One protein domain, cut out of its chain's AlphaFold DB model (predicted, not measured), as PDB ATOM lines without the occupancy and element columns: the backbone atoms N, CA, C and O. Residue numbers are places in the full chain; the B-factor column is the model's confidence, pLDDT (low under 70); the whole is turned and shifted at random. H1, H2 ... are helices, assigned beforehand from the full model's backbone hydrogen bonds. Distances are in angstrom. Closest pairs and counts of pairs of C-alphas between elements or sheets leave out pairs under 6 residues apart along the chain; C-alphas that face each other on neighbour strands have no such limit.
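AT A GLANCE: This is residues 2 to 51 of the 185 residues of the protein "ZnMc domain-containing protein" of Cimex lectularius (UniProt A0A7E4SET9). One longer helix, H2, forms the spine of this small domain, with two short helices over it: H1 packs by the middle of H2, and H3 lies crosswise near its last residues. A long loop, residues 7 to 18, swings out from H1 and comes back to the beginning of H2. The printed part has 50 residues with three named helices, H1, H2 and H3 in that order along the chain, and no named strand; the class is all helix. It is compact, with a radius of gyration of the C-alphas of 10.1 A, and its C-alphas span 27 by 19 by 15 A along their three main axes.

HOW THE PARTS SIT: H1, residues 2 to 6, touches H2, residues 19 to 33, with 4 pairs of C-alphas within 8 A. Their closest C-alphas, those of Leu 4 and Gly 25, are 6.2 A apart, and the centres of the two helices are 10.8 A apart. H3, residues 43 to 49, is close to H2 but not clearly touching it; their closest C-alphas, those of Gln 30 and Thr 45, are 6.6 A apart. The lines of H2 and H3 stand at 79 degrees, about perpendicular. H1 and H3 are also close but not clearly touching, and their closest C-alphas, those of Tyr 3 and Met 49, are 7.6 A apart. In H1, H2 and H3, every pair of O i and N i+4 is within hydrogen-bond range.

IN THESE COORDINATES: H1 runs from Asp 2, with its C-alpha at (29.156, 2.612, -27.465), to Lys 6. H2 runs from Glu 19, with its C-alpha at (18.882, -0.451, -19.320), to Ile 33, with its C-alpha at (26.834, 18.920, -21.569). With 15 residues it is the longest helix, 21.1 A from first to last C-alpha. H3 runs from Lys 43 to Met 49, 9.9 A from first to last C-alpha, and the C-alpha of Met 49 is at (26.561, 13.179, -29.379).

THE WHOLE: The two C-alphas farthest apart are those of Ser 15 and Gly 34, at 28.6 A. The C-alphas of Asp 2 and Trp 51, the first and last printed residues, are 15.5 A apart. The link from H1 to H2 is long, with 12 residues, 7 to 18, whose C-alphas lie 6 to 16 A from the mean of the C-alphas. The link from H2 to H3 is short, with 9 residues. The printed part has no cut. The mean pLDDT of the printed part is 95.4, and no printed residue is under 70.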
ATOM      1  N   ASP A   2      27.697   2.541 -27.266       92.12
ATOM      2  CA  ASP A   2      29.156   2.612 -27.465       92.12
ATOM      3  C   ASP A   2      29.753   3.997 -27.165       92.12
ATOM      4  O   ASP A   2      30.781   4.077 -26.503       92.12
ATOM      5  N   TYR A   3      29.054   5.081 -27.520       95.12
ATOM      6  CA  TYR A   3      29.440   6.455 -27.170       95.12
ATOM      7  C   TYR A   3      29.656   6.652 -25.658       95.12
ATOM      8  O   TYR A   3      30.691   7.146 -25.217       95.12
ATOM      9  N   LEU A   4      28.692   6.219 -24.839       96.62
ATOM     10  CA  LEU A   4      28.739   6.407 -23.387       96.62
ATOM     11  C   LEU A   4      29.857   5.584 -22.736       96.62
ATOM     12  O   LEU A   4      30.421   6.008 -21.730       96.62
ATOM     13  N   ILE A   5      30.195   4.429 -23.314       94.50
ATOM     14  CA  ILE A   5      31.324   3.601 -22.873       94.50
ATOM     15  C   ILE A   5      32.650   4.240 -23.304       94.50
ATOM     16  O   ILE A   5      33.551   4.391 -22.475       94.50
ATOM     17  N   LYS A   6      32.758   4.657 -24.577       93.69
ATOM     18  CA  LYS A   6      33.947   5.298 -25.165       93.69
ATOM     19  C   LYS A   6      34.387   6.497 -24.332       93.69
ATOM     20  O   LYS A   6      35.534   6.555 -23.893       93.69
ATOM     21  N   TYR A   7      33.451   7.395 -24.030       95.62
ATOM     22  CA  TYR A   7      33.743   8.625 -23.295       95.62
ATOM     23  C   TYR A   7      33.676   8.473 -21.765       95.62
ATOM     24  O   TYR A   7      34.050   9.385 -21.029       95.62
ATOM     25  N   GLY A   8      33.340   7.281 -21.257       94.62
ATOM     26  CA  GLY A   8      33.485   6.919 -19.840       94.62
ATOM     27  C   GLY A   8      32.287   7.246 -18.946       94.62
ATOM     28  O   GLY A   8      32.376   7.105 -17.726       94.62
ATOM     29  N   TYR A   9      31.152   7.636 -19.521       95.88
ATOM     30  CA  TYR A   9      29.893   7.813 -18.789       95.88
ATOM     31  C   TYR A   9      29.347   6.481 -18.246       95.88
ATOM     32  O   TYR A   9      28.706   6.449 -17.187       95.88
ATOM     33  N   ILE A  10      29.678   5.375 -18.916       95.50
ATOM     34  CA  ILE A  10      29.461   4.000 -18.461       95.50
ATOM     35  C   ILE A  10      30.824   3.312 -18.313       95.50
ATOM     36  O   ILE A  10      31.641   3.328 -19.229       95.50
ATOM     37  N   LEU A  11      31.074   2.709 -17.146       91.88
ATOM     38  CA  LEU A  11      32.352   2.058 -16.807       91.88
ATOM     39  C   LEU A  11      32.312   0.527 -16.936       91.88
ATOM     40  O   LEU A  11      33.251  -0.149 -16.528       91.88
ATOM     41  N   LYS A  12      31.220  -0.011 -17.480       92.69
ATOM     42  CA  LYS A  12      31.015  -1.438 -17.731       92.69
ATOM     43  C   LYS A  12      31.375  -1.791 -19.172       92.69
ATOM     44  O   LYS A  12      31.340  -0.927 -20.050       92.69
ATOM     45  N   SER A  13      31.722  -3.056 -19.402       90.75
ATOM     46  CA  SER A  13      31.919  -3.573 -20.756       90.75
ATOM     47  C   SER A  13      30.578  -3.650 -21.490       90.75
ATOM     48  O   SER A  13      29.528  -3.716 -20.854       90.75
ATOM     49  N   LYS A  14      30.601  -3.650 -22.829       91.69
ATOM     50  CA  LYS A  14      29.385  -3.628 -23.658       91.69
ATOM     51  C   LYS A  14      28.416  -4.774 -23.326       91.69
ATOM     52  O   LYS A  14      27.213  -4.551 -23.375       91.69
ATOM     53  N   SER A  15      28.921  -5.959 -22.973       94.31
ATOM     54  CA  SER A  15      28.097  -7.125 -22.619       94.31
ATOM     55  C   SER A  15      27.399  -7.004 -21.264       94.31
ATOM     56  O   SER A  15      26.411  -7.694 -21.041       94.31
ATOM     57  N   ASP A  16      27.883  -6.129 -20.378       94.75
ATOM     58  CA  ASP A  16      27.425  -6.052 -18.984       94.75
ATOM     59  C   ASP A  16      26.506  -4.846 -18.721       94.75
ATOM     60  O   ASP A  16      26.091  -4.614 -17.582       94.75
ATOM     61  N   VAL A  17      26.232  -4.028 -19.744       95.44
ATOM     62  CA  VAL A  17      25.378  -2.837 -19.626       95.44
ATOM     63  C   VAL A  17      23.910  -3.240 -19.710       95.44
ATOM     64  O   VAL A  17      23.468  -3.767 -20.727       95.44
ATOM     65  N   ASN A  18      23.141  -2.923 -18.667       96.19
ATOM     66  CA  ASN A  18      21.681  -3.034 -18.684       96.19
ATOM     67  C   ASN A  18      20.994  -1.675 -18.947       96.19
ATOM     68  O   ASN A  18      21.648  -0.635 -19.062       96.19
ATOM     69  N   GLU A  19      19.662  -1.668 -19.039       96.31
ATOM     70  CA  GLU A  19      18.882  -0.451 -19.320       96.31
ATOM     71  C   GLU A  19      19.068   0.653 -18.267       96.31
ATOM     72  O   GLU A  19      19.160   1.832 -18.616       96.31
ATOM     73  N   ASP A  20      19.177   0.299 -16.983       97.44
ATOM     74  CA  ASP A  20      19.393   1.279 -15.915       97.44
ATOM     75  C   ASP A  20      20.810   1.872 -15.961       97.44
ATOM     76  O   ASP A  20      20.980   3.078 -15.766       97.44
ATOM     77  N   ASP A  21      21.827   1.071 -16.299       97.19
ATOM     78  CA  ASP A  21      23.181   1.566 -16.562       97.19
ATOM     79  C   ASP A  21      23.198   2.539 -17.743       97.19
ATOM     80  O   ASP A  21      23.835   3.594 -17.666       97.19
ATOM     81  N   PHE A  22      22.481   2.210 -18.822       97.25
ATOM     82  CA  PHE A  22      22.359   3.074 -19.992       97.25
ATOM     83  C   PHE A  22      21.684   4.403 -19.638       97.25
ATOM     84  O   PHE A  22      22.241   5.469 -19.915       97.25
ATOM     85  N   ARG A  23      20.551   4.351 -18.927       97.94
ATOM     86  CA  ARG A  23      19.823   5.529 -18.431       97.94
ATOM     87  C   ARG A  23      20.691   6.399 -17.517       97.94
ATOM     88  O   ARG A  23      20.745   7.616 -17.689       97.94
ATOM     89  N   LYS A  24      21.417   5.798 -16.567       97.88
ATOM     90  CA  LYS A  24      22.367   6.509 -15.686       97.88
ATOM     91  C   LYS A  24      23.535   7.113 -16.467       97.88
ATOM     92  O   LYS A  24      23.990   8.205 -16.132       97.88
ATOM     93  N   GLY A  25      24.019   6.420 -17.497       97.31
ATOM     94  CA  GLY A  25      25.039   6.924 -18.416       97.31
ATOM     95  C   GLY A  25      24.573   8.167 -19.171       97.31
ATOM     96  O   GLY A  25      25.304   9.155 -19.215       97.31
ATOM     97  N   LEU A  26      23.339   8.151 -19.686       98.19
ATOM     98  CA  LEU A  26      22.719   9.310 -20.333       98.19
ATOM     99  C   LEU A  26      22.601  10.491 -19.372       98.19
ATOM    100  O   LEU A  26      23.041  11.578 -19.717       98.19
ATOM    101  N   ILE A  27      22.124  10.270 -18.141       98.19
ATOM    102  CA  ILE A  27      22.046  11.327 -17.116       98.19
ATOM    103  C   ILE A  27      23.415  11.969 -16.868       98.19
ATOM    104  O   ILE A  27      23.525  13.190 -16.767       98.19
ATOM    105  N   LYS A  28      24.484  11.167 -16.777       96.75
ATOM    106  CA  LYS A  28      25.843  11.700 -16.597       96.75
ATOM    107  C   LYS A  28      26.296  12.533 -17.794       96.75
ATOM    108  O   LYS A  28      26.866  13.599 -17.586       96.75
ATOM    109  N   PHE A  29      26.045  12.060 -19.013       96.69
ATOM    110  CA  PHE A  29      26.368  12.801 -20.232       96.69
ATOM    111  C   PHE A  29      25.575  14.109 -20.327       96.69
ATOM    112  O   PHE A  29      26.165  15.162 -20.538       96.69
ATOM    113  N   GLN A  30      24.267  14.067 -20.076       97.19
ATOM    114  CA  GLN A  30      23.380  15.233 -20.074       97.19
ATOM    115  C   GLN A  30      23.840  16.293 -19.071       97.19
ATOM    116  O   GLN A  30      24.010  17.452 -19.440       97.19
ATOM    117  N   ASN A  31      24.151  15.890 -17.835       95.38
ATOM    118  CA  ASN A  31      24.729  16.798 -16.843       95.38
ATOM    119  C   ASN A  31      26.064  17.393 -17.312       95.38
ATOM    120  O   ASN A  31      26.325  18.571 -17.089       95.38
ATOM    121  N   PHE A  32      26.905  16.594 -17.973       92.88
ATOM    122  CA  PHE A  32      28.199  17.047 -18.481       92.88
ATOM    123  C   PHE A  32      28.059  18.108 -19.583       92.88
ATOM    124  O   PHE A  32      28.783  19.100 -19.568       92.88
ATOM    125  N   ILE A  33      27.107  17.939 -20.505       92.00
ATOM    126  CA  ILE A  33      26.834  18.920 -21.569       92.00
ATOM    127  C   ILE A  33      25.949  20.091 -21.104       92.00
ATOM    128  O   ILE A  33      25.716  21.025 -21.877       92.00
ATOM    129  N   GLY A  34      25.461  20.064 -19.859       91.94
ATOM    130  CA  GLY A  34      24.564  21.074 -19.292       91.94
ATOM    131  C   GLY A  34      23.122  21.002 -19.810       91.94
ATOM    132  O   GLY A  34      22.446  22.027 -19.840       91.94
ATOM    133  N   ALA A  35      22.666  19.828 -20.249       93.00
ATOM    134  CA  ALA A  35      21.287  19.564 -20.658       93.00
ATOM    135  C   ALA A  35      20.438  19.047 -19.481       93.00
ATOM    136  O   ALA A  35      20.960  18.663 -18.431       93.00
ATOM    137  N   SER A  36      19.115  18.997 -19.659       96.06
ATOM    138  CA  SER A  36      18.226  18.382 -18.671       96.06
ATOM    139  C   SER A  36      18.529  16.880 -18.520       96.06
ATOM    140  O   SER A  36      18.577  16.168 -19.523       96.06
ATOM    141  N   PRO A  37      18.704  16.356 -17.291       97.38
ATOM    142  CA  PRO A  37      19.070  14.959 -17.051       97.38
ATOM    143  C   PRO A  37      17.861  14.014 -17.166       97.38
ATOM    144  O   PRO A  37      17.456  13.367 -16.199       97.38
ATOM    145  N   THR A  38      17.256  13.940 -18.350       97.56
ATOM    146  CA  THR A  38      16.059  13.124 -18.622       97.56
ATOM    147  C   THR A  38      16.331  11.619 -18.528       97.56
ATOM    148  O   THR A  38      15.407  10.831 -18.322       97.56
ATOM    149  N   GLY A  39      17.592  11.203 -18.712       97.62
ATOM    150  CA  GLY A  39      17.985   9.801 -18.861       97.62
ATOM    151  C   GLY A  39      17.447   9.143 -20.128       97.62
ATOM    152  O   GLY A  39      17.479   7.919 -20.240       97.62
ATOM    153  N   LYS A  40      16.944   9.943 -21.072       97.62
ATOM    154  CA  LYS A  40      16.427   9.504 -22.366       97.62
ATOM    155  C   LYS A  40      17.326  10.017 -23.479       97.62
ATOM    156  O   LYS A  40      18.001  11.028 -23.335       97.62
ATOM    157  N   LEU A  41      17.324   9.307 -24.599       96.00
ATOM    158  CA  LEU A  41      18.029   9.726 -25.803       96.00
ATOM    159  C   LEU A  41      17.147  10.710 -26.588       96.00
ATOM    160  O   LEU A  41      16.589  10.368 -27.627       96.00
ATOM    161  N   ASP A  42      16.936  11.891 -26.010       95.88
ATOM    162  CA  ASP A  42      16.185  12.981 -26.636       95.88
ATOM    163  C   ASP A  42      16.996  13.680 -27.741       95.88
ATOM    164  O   ASP A  42      18.177  13.389 -27.958       95.88
ATOM    165  N   LYS A  43      16.329  14.572 -28.484       95.50
ATOM    166  CA  LYS A  43      16.904  15.261 -29.645       95.50
ATOM    167  C   LYS A  43      18.180  16.022 -29.276       95.50
ATOM    168  O   LYS A  43      19.192  15.833 -29.939       95.50
ATOM    169  N   ASP A  44      18.153  16.789 -28.194       94.25
ATOM    170  CA  ASP A  44      19.298  17.589 -27.746       94.25
ATOM    171  C   ASP A  44      20.482  16.695 -27.349       94.25
ATOM    172  O   ASP A  44      21.633  16.969 -27.691       94.25
ATOM    173  N   THR A  45      20.201  15.574 -26.673       96.81
ATOM    174  CA  THR A  45      21.220  14.580 -26.322       96.81
ATOM    175  C   THR A  45      21.836  13.948 -27.570       96.81
ATOM    176  O   THR A  45      23.055  13.785 -27.638       96.81
ATOM    177  N   LEU A  46      21.015  13.597 -28.565       95.88
ATOM    178  CA  LEU A  46      21.485  13.049 -29.838       95.88
ATOM    179  C   LEU A  46      22.329  14.055 -30.610       95.88
ATOM    180  O   LEU A  46      23.403  13.692 -31.081       95.88
ATOM    181  N   GLU A  47      21.882  15.301 -30.726       94.88
ATOM    182  CA  GLU A  47      22.632  16.360 -31.405       94.88
ATOM    183  C   GLU A  47      24.001  16.569 -30.751       94.88
ATOM    184  O   GLU A  47      25.017  16.552 -31.445       94.88
ATOM    185  N   ALA A  48      24.054  16.633 -29.417       95.12
ATOM    186  CA  ALA A  48      25.312  16.764 -28.686       95.12
ATOM    187  C   ALA A  48      26.262  15.569 -28.878       95.12
ATOM    188  O   ALA A  48      27.482  15.737 -28.882       95.12
ATOM    189  N   MET A  49      25.733  14.353 -29.065       96.00
ATOM    190  CA  MET A  49      26.561  13.179 -29.379       96.00
ATOM    191  C   MET A  49      27.211  13.252 -30.768       96.00
ATOM    192  O   MET A  49      28.221  12.583 -30.977       96.00
ATOM    193  N   HIS A  50      26.677  14.058 -31.689       95.12
ATOM    194  CA  HIS A  50      27.230  14.250 -33.035       95.12
ATOM    195  C   HIS A  50      28.145  15.474 -33.152       95.12
ATOM    196  O   HIS A  50      28.731  15.693 -34.213       95.12
ATOM    197  N   TRP A  51      28.278  16.285 -32.098       95.69
ATOM    198  CA  TRP A  51      29.188  17.425 -32.130       95.69
ATOM    199  C   TRP A  51      30.639  16.966 -32.311       95.69
ATOM    200  O   TRP A  51      31.071  16.056 -31.591       95.69
TER     201      TRP A  51